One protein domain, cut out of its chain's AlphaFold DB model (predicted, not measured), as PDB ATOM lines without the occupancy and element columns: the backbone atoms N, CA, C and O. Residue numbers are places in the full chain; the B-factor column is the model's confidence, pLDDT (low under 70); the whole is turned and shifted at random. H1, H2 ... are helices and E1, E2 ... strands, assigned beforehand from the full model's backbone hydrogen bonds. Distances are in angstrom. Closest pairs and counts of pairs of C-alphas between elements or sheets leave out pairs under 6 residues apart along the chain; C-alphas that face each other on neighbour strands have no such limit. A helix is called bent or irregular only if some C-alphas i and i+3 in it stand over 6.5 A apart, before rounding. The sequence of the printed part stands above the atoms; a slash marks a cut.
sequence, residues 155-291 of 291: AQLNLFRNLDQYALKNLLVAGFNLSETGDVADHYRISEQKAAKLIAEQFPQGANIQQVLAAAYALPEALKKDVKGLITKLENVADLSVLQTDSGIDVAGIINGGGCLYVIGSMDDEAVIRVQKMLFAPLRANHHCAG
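This is residues 155 to 291 of the 291 residues of the protein "MobB" of Klebsiella pneumoniae (UniProt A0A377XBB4). Five helical pieces, H1, H2, H3, H5 and H7a, pack in a ring of mostly crossed contacts, with short H4 at one end of the longest axis. At the other end H6 and E1 make a wide loop away from the ring; E1 leads back to it at H7a, and H7b runs off as a tail. The printed part has 137 residues with seven named helices and one strand, in the order H1 H2 H3 H4 H5 H6 E1 H7, mostly helix. It is compact, with a radius of gyration of the C-alphas of 15.0 A and spans of 46 by 34 by 33 A.

H1, residues 165 to 175, and H2, residues 186 to 200, touch as a helical hairpin, closest at C-alphas 165 and 200, 4.9 A. H2 touches H3, residues 209 to 217, with residues 195 to 199 alone, C-alphas 199 and 215 closest at 5.7 A. H4, residues 221 to 224, is close to H2 but not clearly touching. H3 touches H5, residues 228 to 238, opposite ways at a shallow tilt of 21 degrees; C-alphas 209 and 238 are closest, 5.8 A. H6 is residues 251 to 257; E1, residues 259 to 264, pairs with no named strand. H7, residues 270 to 289, is one helix by its hydrogen bonds but bent, C-alphas 279 and 282 being 6.6 A apart; its arms are H7a, to 279, and H7b, from 282. H7a touches H5, about perpendicular at 80 degrees, closest at C-alphas 237 and 271, 5.1 A, and H1, closest at C-alphas 175 and 278, 4.9 A. H7b and H6 are near each other. Every O i to N i+4 pair is within hydrogen-bond range in H1, H2, H3, H5, H6 and H7a; H7b has 1 of 4, and 4 of 5 O i to N i+3 pairs; H4 is too short for an O i to N i+4 pair.

H1 begins at C-alpha 165 (50.792, 29.089, 92.375) and is 15.1 A long, H2 20.6 A, H5 15.1 A, E1 16.4 A and H7a 14.3 A. H7b ends at C-alpha 289 (36.398, 38.645, 100.788).

The two farthest C-alphas, of Ala 222 and Gly 259, are 47.1 A apart. The printed part has no cut; the H5 to H6 link, 12 residues, is long. Residues 282 to 291 have pLDDT under 70.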
ATOM      1  N   ALA A 155      45.410   8.267 105.210       97.25
ATOM      2  CA  ALA A 155      45.396   9.438 104.348       97.25
ATOM      3  C   ALA A 155      43.966   9.987 104.213       97.25
ATOM      4  O   ALA A 155      43.040   9.256 103.866       97.25
ATOM      5  N   GLN A 156      43.781  11.269 104.528       97.50
ATOM      6  CA  GLN A 156      42.469  11.926 104.580       97.50
ATOM      7  C   GLN A 156      42.460  13.283 103.873       97.50
ATOM      8  O   GLN A 156      41.393  13.729 103.453       97.50
ATOM      9  N   LEU A 157      43.604  13.958 103.747       96.50
ATOM     10  CA  LEU A 157      43.655  15.365 103.358       96.50
ATOM     11  C   LEU A 157      44.784  15.634 102.367       96.50
ATOM     12  O   LEU A 157      45.940  15.366 102.661       96.50
ATOM     13  N   ASN A 158      44.465  16.298 101.260       95.94
ATOM     14  CA  ASN A 158      45.462  16.973 100.440       95.94
ATOM     15  C   ASN A 158      45.332  18.495 100.626       95.94
ATOM     16  O   ASN A 158      44.406  19.115 100.105       95.94
ATOM     17  N   LEU A 159      46.275  19.090 101.366       92.31
ATOM     18  CA  LEU A 159      46.328  20.533 101.648       92.31
ATOM     19  C   LEU A 159      46.540  21.393 100.399       92.31
ATOM     20  O   LEU A 159      46.147  22.557 100.386       92.31
ATOM     21  N   PHE A 160      47.199  20.841  99.382       94.31
ATOM     22  CA  PHE A 160      47.627  21.572  98.189       94.31
ATOM     23  C   PHE A 160      46.726  21.295  96.983       94.31
ATOM     24  O   PHE A 160      47.028  21.711  95.861       94.31
ATOM     25  N   ARG A 161      45.602  20.605  97.210       91.81
ATOM     26  CA  ARG A 161      44.612  20.297  96.184       91.81
ATOM     27  C   ARG A 161      44.031  21.586  95.608       91.81
ATOM     28  O   ARG A 161      43.575  22.448  96.352       91.81
ATOM     29  N   ASN A 162      43.995  21.679  94.278       90.19
ATOM     30  CA  ASN A 162      43.392  22.786  93.525       90.19
ATOM     31  C   ASN A 162      43.937  24.189  93.864       90.19
ATOM     32  O   ASN A 162      43.286  25.182  93.544       90.19
ATOM     33  N   LEU A 163      45.103  24.297  94.510       92.12
ATOM     34  CA  LEU A 163      45.729  25.594  94.748       92.12
ATOM     35  C   LEU A 163      46.432  26.074  93.481       92.12
ATOM     36  O   LEU A 163      47.169  25.319  92.848       92.12
ATOM     37  N   ASP A 164      46.244  27.345  93.139       93.19
ATOM     38  CA  ASP A 164      47.115  28.001  92.171       93.19
ATOM     39  C   ASP A 164      48.494  28.302  92.790       93.19
ATOM     40  O   ASP A 164      48.731  28.140  93.994       93.19
ATOM     41  N   GLN A 165      49.421  28.776  91.958       94.94
ATOM     42  CA  GLN A 165      50.792  29.089  92.375       94.94
ATOM     43  C   GLN A 165      50.841  30.140  93.495       94.94
ATOM     44  O   GLN A 165      51.701  30.089  94.377       94.94
ATOM     45  N   TYR A 166      49.924  31.111  93.480       92.56
ATOM     46  CA  TYR A 166      49.891  32.189  94.461       92.56
ATOM     47  C   TYR A 166      49.415  31.677  95.825       92.56
ATOM     48  O   TYR A 166      50.073  31.921  96.843       92.56
ATOM     49  N   ALA A 167      48.317  30.923  95.844       92.62
ATOM     50  CA  ALA A 167      47.749  30.302  97.028       92.62
ATOM     51  C   ALA A 167      48.707  29.267  97.627       92.62
ATOM     52  O   ALA A 167      48.928  29.282  98.838       92.62
ATOM     53  N   LEU A 168      49.343  28.435  96.795       95.06
ATOM     54  CA  LEU A 168      50.351  27.475  97.240       95.06
ATOM     55  C   LEU A 168      51.540  28.188  97.895       95.06
ATOM     56  O   LEU A 168      51.889  27.870  99.032       95.06
ATOM     57  N   LYS A 169      52.116  29.207  97.243       94.62
ATOM     58  CA  LYS A 169      53.210  30.004  97.822       94.62
ATOM     59  C   LYS A 169      52.808  30.598  99.173       94.62
ATOM     60  O   LYS A 169      53.550  30.472 100.144       94.62
ATOM     61  N   ASN A 170      51.644  31.240  99.248       92.00
ATOM     62  CA  ASN A 170      51.179  31.875 100.480       92.00
ATOM     63  C   ASN A 170      50.931  30.856 101.597       92.00
ATOM     64  O   ASN A 170      51.266  31.129 102.750       92.00
ATOM     65  N   LEU A 171      50.399  29.678 101.266       93.38
ATOM     66  CA  LEU A 171      50.199  28.600 102.229       93.38
ATOM     67  C   LEU A 171      51.531  28.065 102.763       93.38
ATOM     68  O   LEU A 171      51.654  27.854 103.968       93.38
ATOM     69  N   LEU A 172      52.542  27.899 101.901       94.56
ATOM     70  CA  LEU A 172      53.892  27.512 102.321       94.56
ATOM     71  C   LEU A 172      54.507  28.578 103.242       94.56
ATOM     72  O   LEU A 172      54.994  28.249 104.321       94.56
ATOM     73  N   VAL A 173      54.424  29.859 102.871       92.06
ATOM     74  CA  VAL A 173      54.949  30.970 103.686       92.06
ATOM     75  C   VAL A 173      54.269  31.035 105.054       92.06
ATOM     76  O   VAL A 173      54.954  31.079 106.077       92.06
ATOM     77  N   ALA A 174      52.936  30.984 105.093       89.56
ATOM     78  CA  ALA A 174      52.175  31.045 106.336       89.56
ATOM     79  C   ALA A 174      52.368  29.785 107.196       89.56
ATOM     80  O   ALA A 174      52.627  29.879 108.392       89.56
ATOM     81  N   GLY A 175      52.282  28.597 106.595       89.19
ATOM     82  CA  GLY A 175      52.386  27.324 107.301       89.19
ATOM     83  C   GLY A 175      53.783  27.049 107.855       89.19
ATOM     84  O   GLY A 175      53.929  26.537 108.966       89.19
ATOM     85  N   PHE A 176      54.838  27.428 107.135       91.56
ATOM     86  CA  PHE A 176      56.218  27.227 107.589       91.56
ATOM     87  C   PHE A 176      56.784  28.387 108.428       91.56
ATOM     88  O   PHE A 176      57.924  28.285 108.899       91.56
ATOM     89  N   ASN A 177      55.963  29.412 108.708       88.88
ATOM     90  CA  ASN A 177      56.318  30.655 109.407       88.88
ATOM     91  C   ASN A 177      57.520  31.360 108.759       88.88
ATOM     92  O   ASN A 177      58.519  31.637 109.422       88.88
ATOM     93  N   LEU A 178      57.435  31.597 107.451       89.25
ATOM     94  CA  LEU A 178      58.526  32.178 106.663       89.25
ATOM     95  C   LEU A 178      58.454  33.710 106.577       89.25
ATOM     96  O   LEU A 178      59.295  34.308 105.922       89.25
ATOM     97  N   SER A 179      57.458  34.352 107.189       85.12
ATOM     98  CA  SER A 179      57.338  35.817 107.206       85.12
ATOM     99  C   SER A 179      58.451  36.466 108.030       85.12
ATOM    100  O   SER A 179      58.805  35.955 109.091       85.12
ATOM    101  N   GLU A 180      58.972  37.597 107.555       80.75
ATOM    102  CA  GLU A 180      60.005  38.380 108.245       80.75
ATOM    103  C   GLU A 180      59.493  38.940 109.580       80.75
ATOM    104  O   GLU A 180      58.325  39.321 109.700       80.75
ATOM    105  N   THR A 181      60.367  38.984 110.587       79.38
ATOM    106  CA  THR A 181      60.038  39.444 111.950       79.38
ATOM    107  C   THR A 181      60.923  40.589 112.442       79.38
ATOM    108  O   THR A 181      60.734  41.061 113.562       79.38
ATOM    109  N   GLY A 182      61.854  41.074 111.616       75.44
ATOM    110  CA  GLY A 182      62.799  42.141 111.948       75.44
ATOM    111  C   GLY A 182      64.024  41.657 112.726       75.44
ATOM    112  O   GLY A 182      64.651  42.452 113.428       75.44
ATOM    113  N   ASP A 183      64.354  40.365 112.647       78.50
ATOM    114  CA  ASP A 183      65.460  39.744 113.382       78.50
ATOM    115  C   ASP A 183      66.567  39.210 112.448       78.50
ATOM    116  O   ASP A 183      66.445  39.179 111.226       78.50
ATOM    117  N   VAL A 184      67.693  38.783 113.030       71.12
ATOM    118  CA  VAL A 184      68.868  38.297 112.274       71.12
ATOM    119  C   VAL A 184      68.550  37.044 111.436       71.12
ATOM    120  O   VAL A 184      69.254  36.755 110.468       71.12
ATOM    121  N   ALA A 185      67.487  36.302 111.765       75.00
ATOM    122  CA  ALA A 185      67.068  35.124 111.014       75.00
ATOM    123  C   ALA A 185      66.304  35.470 109.720       75.00
ATOM    124  O   ALA A 185      66.085  34.576 108.898       75.00
ATOM    125  N   ASP A 186      65.971  36.742 109.476       79.19
ATOM    126  CA  ASP A 186      65.265  37.168 108.262       79.19
ATOM    127  C   ASP A 186      66.041  36.864 106.975       79.19
ATOM    128  O   ASP A 186      65.430  36.538 105.961       79.19
ATOM    129  N   HIS A 187      67.378  36.837 107.017       75.56
ATOM    130  CA  HIS A 187      68.183  36.411 105.864       75.56
ATOM    131  C   HIS A 187      67.810  34.993 105.385       75.56
ATOM    132  O   HIS A 187      67.671  34.742 104.182       75.56
ATOM    133  N   TYR A 188      67.611  34.061 106.324       80.44
ATOM    134  CA  TYR A 188      67.175  32.701 106.004       80.44
ATOM    135  C   TYR A 188      65.719  32.693 105.541       80.44
ATOM    136  O   TYR A 188      65.407  32.062 104.534       80.44
ATOM    137  N   ARG A 189      64.840  33.462 106.197       86.50
ATOM    138  CA  ARG A 189      63.422  33.552 105.821       86.50
ATOM    139  C   ARG A 189      63.221  34.076 104.397       86.50
ATOM    140  O   ARG A 189      62.427  33.504 103.659       86.50
ATOM    141  N   ILE A 190      63.975  35.089 103.969       88.00
ATOM    142  CA  ILE A 190      63.936  35.614 102.591       88.00
ATOM    143  C   ILE A 190      64.311  34.518 101.582       88.00
ATOM    144  O   ILE A 190      63.642  34.341 100.558       88.00
ATOM    145  N   SER A 191      65.356  33.745 101.881       91.50
ATOM    146  CA  SER A 191      65.795  32.631 101.033       91.50
ATOM    147  C   SER A 191      64.751  31.509 100.986       91.50
ATOM    148  O   SER A 191      64.436  30.999  99.908       91.50
ATOM    149  N   GLU A 192      64.143  31.175 102.125       93.62
ATOM    150  CA  GLU A 192      63.066  30.185 102.228       93.62
ATOM    151  C   GLU A 192      61.784  30.642 101.508       93.62
ATOM    152  O   GLU A 192      61.146  29.839 100.830       93.62
ATOM    153  N   GLN A 193      61.429  31.931 101.556       93.81
ATOM    154  CA  GLN A 193      60.322  32.489 100.769       93.81
ATOM    155  C   GLN A 193      60.595  32.402  99.261       93.81
ATOM    156  O   GLN A 193      59.700  32.061  98.481       93.81
ATOM    157  N   LYS A 194      61.836  32.676  98.832       94.25
ATOM    158  CA  LYS A 194      62.247  32.506  97.432       94.25
ATOM    159  C   LYS A 194      62.136  31.042  97.000       94.25
ATOM    160  O   LYS A 194      61.627  30.778  95.915       94.25
ATOM    161  N   ALA A 195      62.550  30.101  97.846       95.81
ATOM    162  CA  ALA A 195      62.356  28.675  97.597       95.81
ATOM    163  C   ALA A 195      60.872  28.293  97.518       95.81
ATOM    164  O   ALA A 195      60.479  27.623  96.568       95.81
ATOM    165  N   ALA A 196      60.030  28.774  98.437       96.12
ATOM    166  CA  ALA A 196      58.586  28.537  98.398       96.12
ATOM    167  C   ALA A 196      57.954  29.032  97.084       96.12
ATOM    168  O   ALA A 196      57.096  28.355  96.521       96.12
ATOM    169  N   LYS A 197      58.414  30.175  96.559       95.88
ATOM    170  CA  LYS A 197      58.008  30.681  95.240       95.88
ATOM    171  C   LYS A 197      58.427  29.731  94.108       95.88
ATOM    172  O   LYS A 197      57.574  29.351  93.316       95.88
ATOM    173  N   LEU A 198      59.697  29.327  94.057       96.56
ATOM    174  CA  LEU A 198      60.216  28.421  93.018       96.56
ATOM    175  C   LEU A 198      59.553  27.035  93.045       96.56
ATOM    176  O   LEU A 198      59.381  26.408  92.004       96.56
ATOM    177  N   ILE A 199      59.188  26.546  94.233       97.25
ATOM    178  CA  ILE A 199      58.403  25.318  94.387       97.25
ATOM    179  C   ILE A 199      57.003  25.536  93.809       97.25
ATOM    180  O   ILE A 199      56.555  24.747  92.984       97.25
ATOM    181  N   ALA A 200      56.319  26.616  94.196       96.94
ATOM    182  CA  ALA A 200      54.947  26.870  93.766       96.94
ATOM    183  C   ALA A 200      54.806  27.092  92.249       96.94
ATOM    184  O   ALA A 200      53.816  26.663  91.662       96.94
ATOM    185  N   GLU A 201      55.800  27.701  91.596       96.69
ATOM    186  CA  GLU A 201      55.825  27.911  90.137       96.69
ATOM    187  C   GLU A 201      55.771  26.598  89.331       96.69
ATOM    188  O   GLU A 201      55.315  26.602  88.187       96.69
ATOM    189  N   GLN A 202      56.169  25.466  89.925       96.75
ATOM    190  CA  GLN A 202      56.104  24.142  89.290       96.75
ATOM    191  C   GLN A 202      54.686  23.549  89.275       96.75
ATOM    192  O   GLN A 202      54.425  22.612  88.522       96.75
ATOM    193  N   PHE A 203      53.764  24.096  90.073       96.62
ATOM    194  CA  PHE A 203      52.434  23.528  90.302       96.62
ATOM    195  C   PHE A 203      51.333  24.544  89.970       96.62
ATOM    196  O   PHE A 203      50.766  25.174  90.862       96.62
ATOM    197  N   PRO A 204      51.001  24.733  88.678       91.12
ATOM    198  CA  PRO A 204      49.973  25.686  88.267       91.12
ATOM    199  C   PRO A 204      48.550  25.300  88.699       91.12
ATOM    200  O   PRO A 204      47.701  26.183  88.779       91.12
ATOM    201  N   GLN A 205      48.272  24.013  88.945       89.06
ATOM    202  CA  GLN A 205      46.931  23.512  89.275       89.06
ATOM    203  C   GLN A 205      46.973  22.444  90.374       89.06
ATOM    204  O   GLN A 205      46.558  21.302  90.186       89.06
ATOM    205  N   GLY A 206      47.470  22.840  91.541       90.62
ATOM    206  CA  GLY A 206      47.550  21.994  92.723       90.62
ATOM    207  C   GLY A 206      48.726  21.021  92.718       90.62
ATOM    208  O   GLY A 206      49.415  20.816  91.720       90.62
ATOM    209  N   ALA A 207      48.954  20.441  93.891       96.44
ATOM    210  CA  ALA A 207      49.998  19.459  94.145       96.44
ATOM    211  C   ALA A 207      49.548  18.485  95.244       96.44
ATOM    212  O   ALA A 207      48.468  18.631  95.820       96.44
ATOM    213  N   ASN A 208      50.398  17.519  95.571       96.81
ATOM    214  CA  ASN A 208      50.350  16.767  96.822       96.81
ATOM    215  C   ASN A 208      51.639  17.003  97.639       96.81
ATOM    216  O   ASN A 208      52.619  17.555  97.135       96.81
ATOM    217  N   ILE A 209      51.661  16.583  98.909       97.06
ATOM    218  CA  ILE A 209      52.811  16.822  99.800       97.06
ATOM    219  C   ILE A 209      54.117  16.181  99.297       97.06
ATOM    220  O   ILE A 209      55.181  16.776  99.448       97.06
ATOM    221  N   GLN A 210      54.046  15.018  98.646       97.31
ATOM    222  CA  GLN A 210      55.219  14.320  98.109       97.31
ATOM    223  C   GLN A 210      55.811  15.057  96.903       97.31
ATOM    224  O   GLN A 210      57.026  15.189  96.793       97.31
ATOM    225  N   GLN A 211      54.965  15.605  96.030       97.88
ATOM    226  CA  GLN A 211      55.381  16.443  94.906       97.88
ATOM    227  C   GLN A 211      56.035  17.740  95.389       97.88
ATOM    228  O   GLN A 211      57.094  18.114  94.890       97.88
ATOM    229  N   VAL A 212      55.445  18.399  96.392       97.81
ATOM    230  CA  VAL A 212      56.011  19.611  97.002       97.81
ATOM    231  C   VAL A 212      57.374  19.315  97.641       97.81
ATOM    232  O   VAL A 212      58.318  20.081  97.445       97.81
ATOM    233  N   LEU A 213      57.511  18.192  98.355       97.62
ATOM    234  CA  LEU A 213      58.785  17.761  98.937       97.62
ATOM    235  C   LEU A 213      59.831  17.442  97.855       97.62
ATOM    236  O   LEU A 213      60.971  17.900  97.943       97.62
ATOM    237  N   ALA A 214      59.450  16.720  96.799       97.75
ATOM    238  CA  ALA A 214      60.335  16.419  95.677       97.75
ATOM    239  C   ALA A 214      60.831  17.696  94.976       97.75
ATOM    240  O   ALA A 214      62.024  17.828  94.699       97.75
ATOM    241  N   ALA A 215      59.946  18.674  94.763       97.25
ATOM    242  CA  ALA A 215      60.306  19.980  94.218       97.25
ATOM    243  C   ALA A 215      61.276  20.748  95.131       97.25
ATOM    244  O   ALA A 215      62.182  21.418  94.633       97.25
ATOM    245  N   ALA A 216      61.138  20.620  96.455       96.50
ATOM    246  CA  ALA A 216      62.071  21.212  97.411       96.50
ATOM    247  C   ALA A 216      63.476  20.589  97.310       96.50
ATOM    248  O   ALA A 216      64.472  21.314  97.302       96.50
ATOM    249  N   TYR A 217      63.580  19.267  97.143       96.25
ATOM    250  CA  TYR A 217      64.867  18.602  96.900       96.25
ATOM    251  C   TYR A 217      65.461  18.889  95.518       96.25
ATOM    252  O   TYR A 217      66.678  18.790  95.350       96.25
ATOM    253  N   ALA A 218      64.637  19.252  94.536       95.94
ATOM    254  CA  ALA A 218      65.078  19.626  93.194       95.94
ATOM    255  C   ALA A 218      65.550  21.090  93.081       95.94
ATOM    256  O   ALA A 218      66.000  21.505  92.013       95.94
ATOM    257  N   LEU A 219      65.468  21.884  94.160       94.88
ATOM    258  CA  LEU A 219      65.957  23.263  94.166       94.88
ATOM    259  C   LEU A 219      67.459  23.340  93.818       94.88
ATOM    260  O   LEU A 219      68.208  22.416  94.131       94.88
ATOM    261  N   PRO A 220      67.938  24.448  93.222       91.62
ATOM    262  CA  PRO A 220      69.357  24.624  92.916       91.62
ATOM    263  C   PRO A 220      70.254  24.441  94.150       91.62
ATOM    264  O   PRO A 220      69.966  25.000  95.208       91.62
ATOM    265  N   GLU A 221      71.386  23.742  94.000       88.12
ATOM    266  CA  GLU A 221      72.349  23.486  95.092       88.12
ATOM    267  C   GLU A 221      72.791  24.764  95.820       88.12
ATOM    268  O   GLU A 221      72.923  24.778  97.043       88.12
ATOM    269  N   ALA A 222      72.929  25.873  95.083       86.88
ATOM    270  CA  ALA A 222      73.267  27.178  95.648       86.88
ATOM    271  C   ALA A 222      72.231  27.695  96.667       86.88
ATOM    272  O   ALA A 222      72.601  28.442  97.564       86.88
ATOM    273  N   LEU A 223      70.956  27.302  96.546       86.94
ATOM    274  CA  LEU A 223      69.892  27.665  97.488       86.94
ATOM    275  C   LEU A 223      69.720  26.638  98.610       86.94
ATOM    276  O   LEU A 223      69.333  27.021  99.710       86.94
ATOM    277  N   LYS A 224      70.017  25.352  98.371       86.50
ATOM    278  CA  LYS A 224      69.771  24.264  99.342       86.50
ATOM    279  C   LYS A 224      70.399  24.511 100.711       86.50
ATOM    280  O   LYS A 224      69.801  24.159 101.726       86.50
ATOM    281  N   LYS A 225      71.584  25.130 100.752       85.94
ATOM    282  CA  LYS A 225      72.276  25.448 102.008       85.94
ATOM    283  C   LYS A 225      71.468  26.410 102.887       85.94
ATOM    284  O   LYS A 225      71.401  26.202 104.097       85.94
ATOM    285  N   ASP A 226      70.824  27.399 102.274       87.19
ATOM    286  CA  ASP A 226      70.122  28.478 102.975       87.19
ATOM    287  C   ASP A 226      68.650  28.145 103.260       87.19
ATOM    288  O   ASP A 226      68.009  28.839 104.045       87.19
ATOM    289  N   VAL A 227      68.119  27.069 102.664       92.50
ATOM    290  CA  VAL A 227      66.714  26.639 102.815       92.50
ATOM    291  C   VAL A 227      66.560  25.264 103.464       92.50
ATOM    292  O   VAL A 227      65.487  24.660 103.425       92.50
ATOM    293  N   LYS A 228      67.623  24.761 104.102       91.69
ATOM    294  CA  LYS A 228      67.603  23.484 104.827       91.69
ATOM    295  C   LYS A 228      66.490  23.436 105.884       91.69
ATOM    296  O   LYS A 228      65.866  22.395 106.052       91.69
ATOM    297  N   GLY A 229      66.214  24.557 106.555       92.12
ATOM    298  CA  GLY A 229      65.138  24.662 107.543       92.12
ATOM    299  C   GLY A 229      63.759  24.372 106.945       92.12
ATOM    300  O   GLY A 229      63.000  23.582 107.504       92.12
ATOM    301  N   LEU A 230      63.450  24.961 105.789       94.50
ATOM    302  CA  LEU A 230      62.232  24.691 105.030       94.50
ATOM    303  C   LEU A 230      62.128  23.219 104.616       94.50
ATOM    304  O   LEU A 230      61.079  22.618 104.837       94.50
ATOM    305  N   ILE A 231      63.199  22.635 104.064       95.69
ATOM    306  CA  ILE A 231      63.208  21.225 103.636       95.69
ATOM    307  C   ILE A 231      62.918  20.305 104.829       95.69
ATOM    308  O   ILE A 231      62.000  19.499 104.754       95.69
ATOM    309  N   THR A 232      63.594  20.495 105.966       95.62
ATOM    310  CA  THR A 232      63.351  19.685 107.171       95.62
ATOM    311  C   THR A 232      61.932  19.838 107.713       95.62
ATOM    312  O   THR A 232      61.308  18.867 108.134       95.62
ATOM    313  N   LYS A 233      61.361  21.047 107.684       95.75
ATOM    314  CA  LYS A 233      59.958  21.219 108.083       95.75
ATOM    315  C   LYS A 233      59.003  20.521 107.103       95.75
ATOM    316  O   LYS A 233      57.980  20.012 107.552       95.75
ATOM    317  N   LEU A 234      59.299  20.532 105.800       96.81
ATOM    318  CA  LEU A 234      58.514  19.835 104.776       96.81
ATOM    319  C   LEU A 234      58.579  18.314 104.951       96.81
ATOM    320  O   LEU A 234      57.529  17.685 104.889       96.81
ATOM    321  N   GLU A 235      59.761  17.754 105.224       97.12
ATOM    322  CA  GLU A 235      59.964  16.335 105.558       97.12
ATOM    323  C   GLU A 235      59.056  15.925 106.726       97.12
ATOM    324  O   GLU A 235      58.197  15.061 106.567       97.12
ATOM    325  N   ASN A 236      59.132  16.649 107.851       96.00
ATOM    326  CA  ASN A 236      58.316  16.364 109.037       96.00
ATOM    327  C   ASN A 236      56.803  16.384 108.747       96.00
ATOM    328  O   ASN A 236      56.042  15.632 109.349       96.00
ATOM    329  N   VAL A 237      56.344  17.268 107.854       96.62
ATOM    330  CA  VAL A 237      54.933  17.319 107.441       96.62
ATOM    331  C   VAL A 237      54.595  16.172 106.484       96.62
ATOM    332  O   VAL A 237      53.521  15.588 106.598       96.62
ATOM    333  N   ALA A 238      55.489  15.831 105.556       96.50
ATOM    334  CA  ALA A 238      55.307  14.745 104.593       96.50
ATOM    335  C   ALA A 238      55.261  13.354 105.244       96.50
ATOM    336  O   ALA A 238      54.599  12.453 104.715       96.50
ATOM    337  N   ASP A 239      55.900  13.202 106.403       96.62
ATOM    338  CA  ASP A 239      55.865  11.987 107.219       96.62
ATOM    339  C   ASP A 239      54.484  11.720 107.842       96.62
ATOM    340  O   ASP A 239      54.175  10.588 108.226       96.62
ATOM    341  N   LEU A 240      53.602  12.725 107.905       97.38
ATOM    342  CA  LEU A 240      52.233  12.525 108.364       97.38
ATOM    343  C   LEU A 240      51.426  11.766 107.302       97.38
ATOM    344  O   LEU A 240      50.986  12.333 106.301       97.38
ATOM    345  N   SER A 241      51.145  10.488 107.566       96.81
ATOM    346  CA  SER A 241      50.369   9.613 106.674       96.81
ATOM    347  C   SER A 241      48.997  10.173 106.290       96.81
ATOM    348  O   SER A 241      48.502   9.893 105.200       96.81
ATOM    349  N   VAL A 242      48.404  11.027 107.133       97.31
ATOM    350  CA  VAL A 242      47.143  11.730 106.850       97.31
ATOM    351  C   VAL A 242      47.192  12.583 105.572       97.31
ATOM    352  O   VAL A 242      46.150  12.794 104.948       97.31
ATOM    353  N   LEU A 243      48.382  13.036 105.162       97.31
ATOM    354  CA  LEU A 243      48.593  13.889 103.990       97.31
ATOM    355  C   LEU A 243      48.984  13.133 102.715       97.31
ATOM    356  O   LEU A 243      49.100  13.734 101.647       97.31
ATOM    357  N   GLN A 244      49.224  11.826 102.809       95.69
ATOM    358  CA  GLN A 244      49.796  11.024 101.726       95.69
ATOM    359  C   GLN A 244      48.713  10.569 100.735       95.69
ATOM    360  O   GLN A 244      48.422   9.384 100.595       95.69
ATOM    361  N   THR A 245      48.073  11.531 100.070       96.00
ATOM    362  CA  THR A 245      47.014  11.299  99.079       96.00
ATOM    363  C   THR A 245      46.967  12.426  98.046       96.00
ATOM    364  O   THR A 245      47.242  13.584  98.357       96.00
ATOM    365  N   ASP A 246      46.587  12.093  96.812       93.56
ATOM    366  CA  ASP A 246      46.272  13.072  95.759       93.56
ATOM    367  C   ASP A 246      44.885  13.704  95.945       93.56
ATOM    368  O   ASP A 246      44.601  14.795  95.450       93.56
ATOM    369  N   SER A 247      44.013  13.009  96.676       89.94
ATOM    370  CA  SER A 247      42.617  13.371  96.919       89.94
ATOM    371  C   SER A 247      42.364  13.549  98.421       89.94
ATOM    372  O   SER A 247      43.278  13.856  99.176       89.94
ATOM    373  N   GLY A 248      41.125  13.401  98.880       93.38
ATOM    374  CA  GLY A 248      40.766  13.534 100.291       93.38
ATOM    375  C   GLY A 248      39.606  14.493 100.504       93.38
ATOM    376  O   GLY A 248      38.907  14.865  99.556       93.38
ATOM    377  N   ILE A 249      39.412  14.870 101.764       95.12
ATOM    378  CA  ILE A 249      38.320  15.728 102.219       95.12
ATOM    379  C   ILE A 249      38.321  17.041 101.428       95.12
ATOM    380  O   ILE A 249      39.324  17.756 101.375       95.12
ATOM    381  N   ASP A 250      37.175  17.363 100.828       91.25
ATOM    382  CA  ASP A 250      36.941  18.644 100.169       91.25
ATOM    383  C   ASP A 250      36.546  19.703 101.204       91.25
ATOM    384  O   ASP A 250      35.371  19.960 101.469       91.25
ATOM    385  N   VAL A 251      37.563  20.301 101.828       90.38
ATOM    386  CA  VAL A 251      37.378  21.335 102.854       90.38
ATOM    387  C   VAL A 251      36.620  22.543 102.289       90.38
ATOM    388  O   VAL A 251      35.746  23.082 102.964       90.38
ATOM    389  N   ALA A 252      36.907  22.946 101.046       87.69
ATOM    390  CA  ALA A 252      36.224  24.062 100.393       87.69
ATOM    391  C   ALA A 252      34.741  23.746 100.146       87.69
ATOM    392  O   ALA A 252      33.885  24.591 100.408       87.69
ATOM    393  N   GLY A 253      34.438  22.521  99.712       89.69
ATOM    394  CA  GLY A 253      33.070  22.025  99.569       89.69
ATOM    395  C   GLY A 253      32.271  22.109 100.871       89.69
ATOM    396  O   GLY A 253      31.156  22.621 100.859       89.69
ATOM    397  N   ILE A 254      32.856  21.707 102.006       91.38
ATOM    398  CA  ILE A 254      32.196  21.790 103.325       91.38
ATOM    399  C   ILE A 254      31.964  23.249 103.743       91.38
ATOM    400  O   ILE A 254      30.884  23.595 104.218       91.38
ATOM    401  N   ILE A 255      32.954  24.128 103.552       89.44
ATOM    402  CA  ILE A 255      32.822  25.553 103.902       89.44
ATOM    403  C   ILE A 255      31.696  26.217 103.099       89.44
ATOM    404  O   ILE A 255      30.930  27.002 103.654       89.44
ATOM    405  N   ASN A 256      31.589  25.897 101.808       89.56
ATOM    406  CA  ASN A 256      30.603  26.501 100.914       89.56
ATOM    407  C   ASN A 256      29.214  25.848 101.013       89.56
ATOM    408  O   ASN A 256      28.212  26.514 100.764       89.56
ATOM    409  N   GLY A 257      29.154  24.555 101.339       88.75
ATOM    410  CA  GLY A 257      27.920  23.769 101.398       88.75
ATOM    411  C   GLY A 257      27.251  23.725 102.772       88.75
ATOM    412  O   GLY A 257      26.082  23.355 102.855       88.75
ATOM    413  N   GLY A 258      27.961  24.112 103.835       91.75
ATOM    414  CA  GLY A 258      27.518  23.886 105.209       91.75
ATOM    415  C   GLY A 258      27.931  22.505 105.730       91.75
ATOM    416  O   GLY A 258      28.390  21.643 104.982       91.75
ATOM    417  N   GLY A 259      27.797  22.301 107.042       94.94
ATOM    418  CA  GLY A 259      28.176  21.047 107.704       94.94
ATOM    419  C   GLY A 259      29.270  21.224 108.753       94.94
ATOM    420  O   GLY A 259      29.667  22.337 109.092       94.94
ATOM    421  N   CYS A 260      29.745  20.113 109.309       97.00
ATOM    422  CA  CYS A 260      30.753  20.098 110.361       97.00
ATOM    423  C   CYS A 260      32.021  19.370 109.902       97.00
ATOM    424  O   CYS A 260      31.993  18.167 109.645       97.00
ATOM    425  N   LEU A 261      33.143  20.093 109.865       97.44
ATOM    426  CA  LEU A 261      34.484  19.522 109.790       97.44
ATOM    427  C   LEU A 261      35.102  19.531 111.190       97.44
ATOM    428  O   LEU A 261      35.487  20.580 111.709       97.44
ATOM    429  N   TYR A 262      35.213  18.358 111.800       97.69
ATOM    430  CA  TYR A 262      35.854  18.184 113.097       97.69
ATOM    431  C   TYR A 262      37.318  17.795 112.901       97.69
ATOM    432  O   TYR A 262      37.608  16.754 112.317       97.69
ATOM    433  N   VAL A 263      38.243  18.615 113.394       97.69
ATOM    434  CA  VAL A 263      39.689  18.444 113.219       97.69
ATOM    435  C   VAL A 263      40.325  18.067 114.552       97.69
ATOM    436  O   VAL A 263      40.459  18.915 115.432       97.69
ATOM    437  N   ILE A 264      40.756  16.813 114.686       97.31
ATOM    438  CA  ILE A 264      41.586  16.379 115.814       97.31
ATOM    439  C   ILE A 264      43.042  16.702 115.492       97.31
ATOM    440  O   ILE A 264      43.569  16.302 114.452       97.31
ATOM    441  N   GLY A 265      43.679  17.428 116.401       96.25
ATOM    442  CA  GLY A 265      45.044  17.909 116.271       96.25
ATOM    443  C   GLY A 265      45.975  17.416 117.376       96.25
ATOM    444  O   GLY A 265      45.779  16.350 117.961       96.25
ATOM    445  N   SER A 266      46.995  18.222 117.650       95.19
ATOM    446  CA  SER A 266      47.947  18.061 118.742       95.19
ATOM    447  C   SER A 266      48.347  19.430 119.297       95.19
ATOM    448  O   SER A 266      48.339  20.435 118.581       95.19
ATOM    449  N   MET A 267      48.705  19.466 120.579       94.25
ATOM    450  CA  MET A 267      49.333  20.625 121.222       94.25
ATOM    451  C   MET A 267      50.863  20.538 121.233       94.25
ATOM    452  O   MET A 267      51.506  21.565 121.427       94.25
ATOM    453  N   ASP A 268      51.423  19.344 121.000       94.25
ATOM    454  CA  ASP A 268      52.843  19.052 121.240       94.25
ATOM    455  C   ASP A 268      53.581  18.546 119.987       94.25
ATOM    456  O   ASP A 268      54.803  18.635 119.900       94.25
ATOM    457  N   ASP A 269      52.855  18.019 118.995       95.69
ATOM    458  CA  ASP A 269      53.446  17.538 117.742       95.69
ATOM    459  C   ASP A 269      53.564  18.696 116.741       95.69
ATOM    460  O   ASP A 269      52.576  19.150 116.162       95.69
ATOM    461  N   GLU A 270      54.790  19.178 116.537       93.94
ATOM    462  CA  GLU A 270      55.099  20.318 115.666       93.94
ATOM    463  C   GLU A 270      54.629  20.141 114.215       93.94
ATOM    464  O   GLU A 270      54.229  21.124 113.582       93.94
ATOM    465  N   ALA A 271      54.653  18.921 113.666       95.62
ATOM    466  CA  ALA A 271      54.176  18.672 112.309       95.62
ATOM    467  C   ALA A 271      52.650  18.810 112.252       95.62
ATOM    468  O   ALA A 271      52.116  19.511 111.388       95.62
ATOM    469  N   VAL A 272      51.945  18.228 113.227       96.75
ATOM    470  CA  VAL A 272      50.482  18.323 113.337       96.75
ATOM    471  C   VAL A 272      50.034  19.768 113.584       96.75
ATOM    472  O   VAL A 272      49.137  20.265 112.898       96.75
ATOM    473  N   ILE A 273      50.703  20.491 114.489       95.06
ATOM    474  CA  ILE A 273      50.454  21.919 114.754       95.06
ATOM    475  C   ILE A 273      50.628  22.739 113.474       95.06
ATOM    476  O   ILE A 273      49.870  23.680 113.213       95.06
ATOM    477  N   ARG A 274      51.620  22.396 112.649       94.88
ATOM    478  CA  ARG A 274      51.863  23.073 111.378       94.88
ATOM    479  C   ARG A 274      50.726  22.864 110.387       94.88
ATOM    480  O   ARG A 274      50.250  23.837 109.801       94.88
ATOM    481  N   VAL A 275      50.249  21.630 110.251       95.50
ATOM    482  CA  VAL A 275      49.100  21.305 109.398       95.50
ATOM    483  C   VAL A 275      47.829  22.000 109.890       95.50
ATOM    484  O   VAL A 275      47.095  22.567 109.083       95.50
ATOM    485  N   GLN A 276      47.601  22.066 111.206       93.88
ATOM    486  CA  GLN A 276      46.492  22.841 111.778       93.88
ATOM    487  C   GLN A 276      46.550  24.320 111.373       93.88
ATOM    488  O   GLN A 276      45.534  24.899 110.990       93.88
ATOM    489  N   LYS A 277      47.737  24.941 111.421       90.81
ATOM    490  CA  LYS A 277      47.927  26.334 110.979       90.81
ATOM    491  C   LYS A 277      47.658  26.497 109.485       90.81
ATOM    492  O   LYS A 277      47.006  27.463 109.094       90.81
ATOM    493  N   MET A 278      48.119  25.551 108.665       92.31
ATOM    494  CA  MET A 278      47.867  25.542 107.223       92.31
ATOM    495  C   MET A 278      46.377  25.421 106.900       92.31
ATOM    496  O   MET A 278      45.896  26.139 106.036       92.31
ATOM    497  N   LEU A 279      45.622  24.600 107.632       91.25
ATOM    498  CA  LEU A 279      44.162  24.540 107.496       91.25
ATOM    499  C   LEU A 279      43.481  25.855 107.900       91.25
ATOM    500  O   LEU A 279      42.478  26.239 107.306       91.25
ATOM    501  N   PHE A 280      44.023  26.568 108.891       84.25
ATOM    502  CA  PHE A 280      43.440  27.821 109.368       84.25
ATOM    503  C   PHE A 280      43.724  29.030 108.463       84.25
ATOM    504  O   PHE A 280      42.925  29.967 108.425       84.25
ATOM    505  N   ALA A 281      44.841  29.047 107.732       78.00
ATOM    506  CA  ALA A 281      45.241  30.208 106.934       78.00
ATOM    507  C   ALA A 281      44.232  30.575 105.816       78.00
ATOM    508  O   ALA A 281      43.823  31.739 105.769       78.00
ATOM    509  N   PRO A 282      43.739  29.634 104.983       68.19
ATOM    510  CA  PRO A 282      42.694  29.922 103.997       68.19
ATOM    511  C   PRO A 282      41.364  30.354 104.634       68.19
ATOM    512  O   PRO A 282      40.682  31.225 104.096       68.19
ATOM    513  N   LEU A 283      41.016  29.806 105.809       59.25
ATOM    514  CA  LEU A 283      39.796  30.178 106.539       59.25
ATOM    515  C   LEU A 283      39.795  31.662 106.936       59.25
ATOM    516  O   LEU A 283      38.758  32.315 106.870       59.25
ATOM    517  N   ARG A 284      40.959  32.228 107.285       54.34
ATOM    518  CA  ARG A 284      41.081  33.666 107.581       54.34
ATOM    519  C   ARG A 284      40.922  34.547 106.343       54.34
ATOM    520  O   ARG A 284      40.322  35.613 106.445       54.34
ATOM    521  N   ALA A 285      41.457  34.124 105.197       48.44
ATOM    522  CA  ALA A 285      41.416  34.912 103.965       48.44
ATOM    523  C   ALA A 285      39.981  35.070 103.429       48.44
ATOM    524  O   ALA A 285      39.591  36.165 103.026       48.44
ATOM    525  N   ASN A 286      39.158  34.022 103.529       42.41
ATOM    526  CA  ASN A 286      37.754  34.073 103.106       42.41
ATOM    527  C   ASN A 286      36.887  35.016 103.961       42.41
ATOM    528  O   ASN A 286      35.896  35.543 103.464       42.41
ATOM    529  N   HIS A 287      37.279  35.312 105.207       36.88
ATOM    530  CA  HIS A 287      36.589  36.313 106.029       36.88
ATOM    531  C   HIS A 287      36.826  37.763 105.576       36.88
ATOM    532  O   HIS A 287      36.097  38.644 106.015       36.88
ATOM    533  N   HIS A 288      37.822  38.036 104.724       27.02
ATOM    534  CA  HIS A 288      38.081  39.385 104.191       27.02
ATOM    535  C   HIS A 288      37.483  39.611 102.793       27.02
ATOM    536  O   HIS A 288      37.433  40.749 102.336       27.02
ATOM    537  N   CYS A 289      37.009  38.556 102.120       24.38
ATOM    538  CA  CYS A 289      36.398  38.645 100.788       24.38
ATOM    539  C   CYS A 289      34.868  38.491 100.792       24.38
ATOM    540  O   CYS A 289      34.244  38.667  99.751       24.38
ATOM    541  N   ALA A 290      34.260  38.186 101.941       27.70
ATOM    542  CA  ALA A 290      32.811  38.182 102.130       27.70
ATOM    543  C   ALA A 290      32.392  39.398 102.971       27.70
ATOM    544  O   ALA A 290      32.115  39.279 104.166       27.70
ATOM    545  N   GLY A 291      32.402  40.571 102.337       25.70
ATOM    546  CA  GLY A 291      31.874  41.835 102.850       25.70
ATOM    547  C   GLY A 291      31.107  42.552 101.755       25.70
ATOM    548  O   GLY A 291      31.632  42.571 100.620       25.70
TER     549      GLY A 291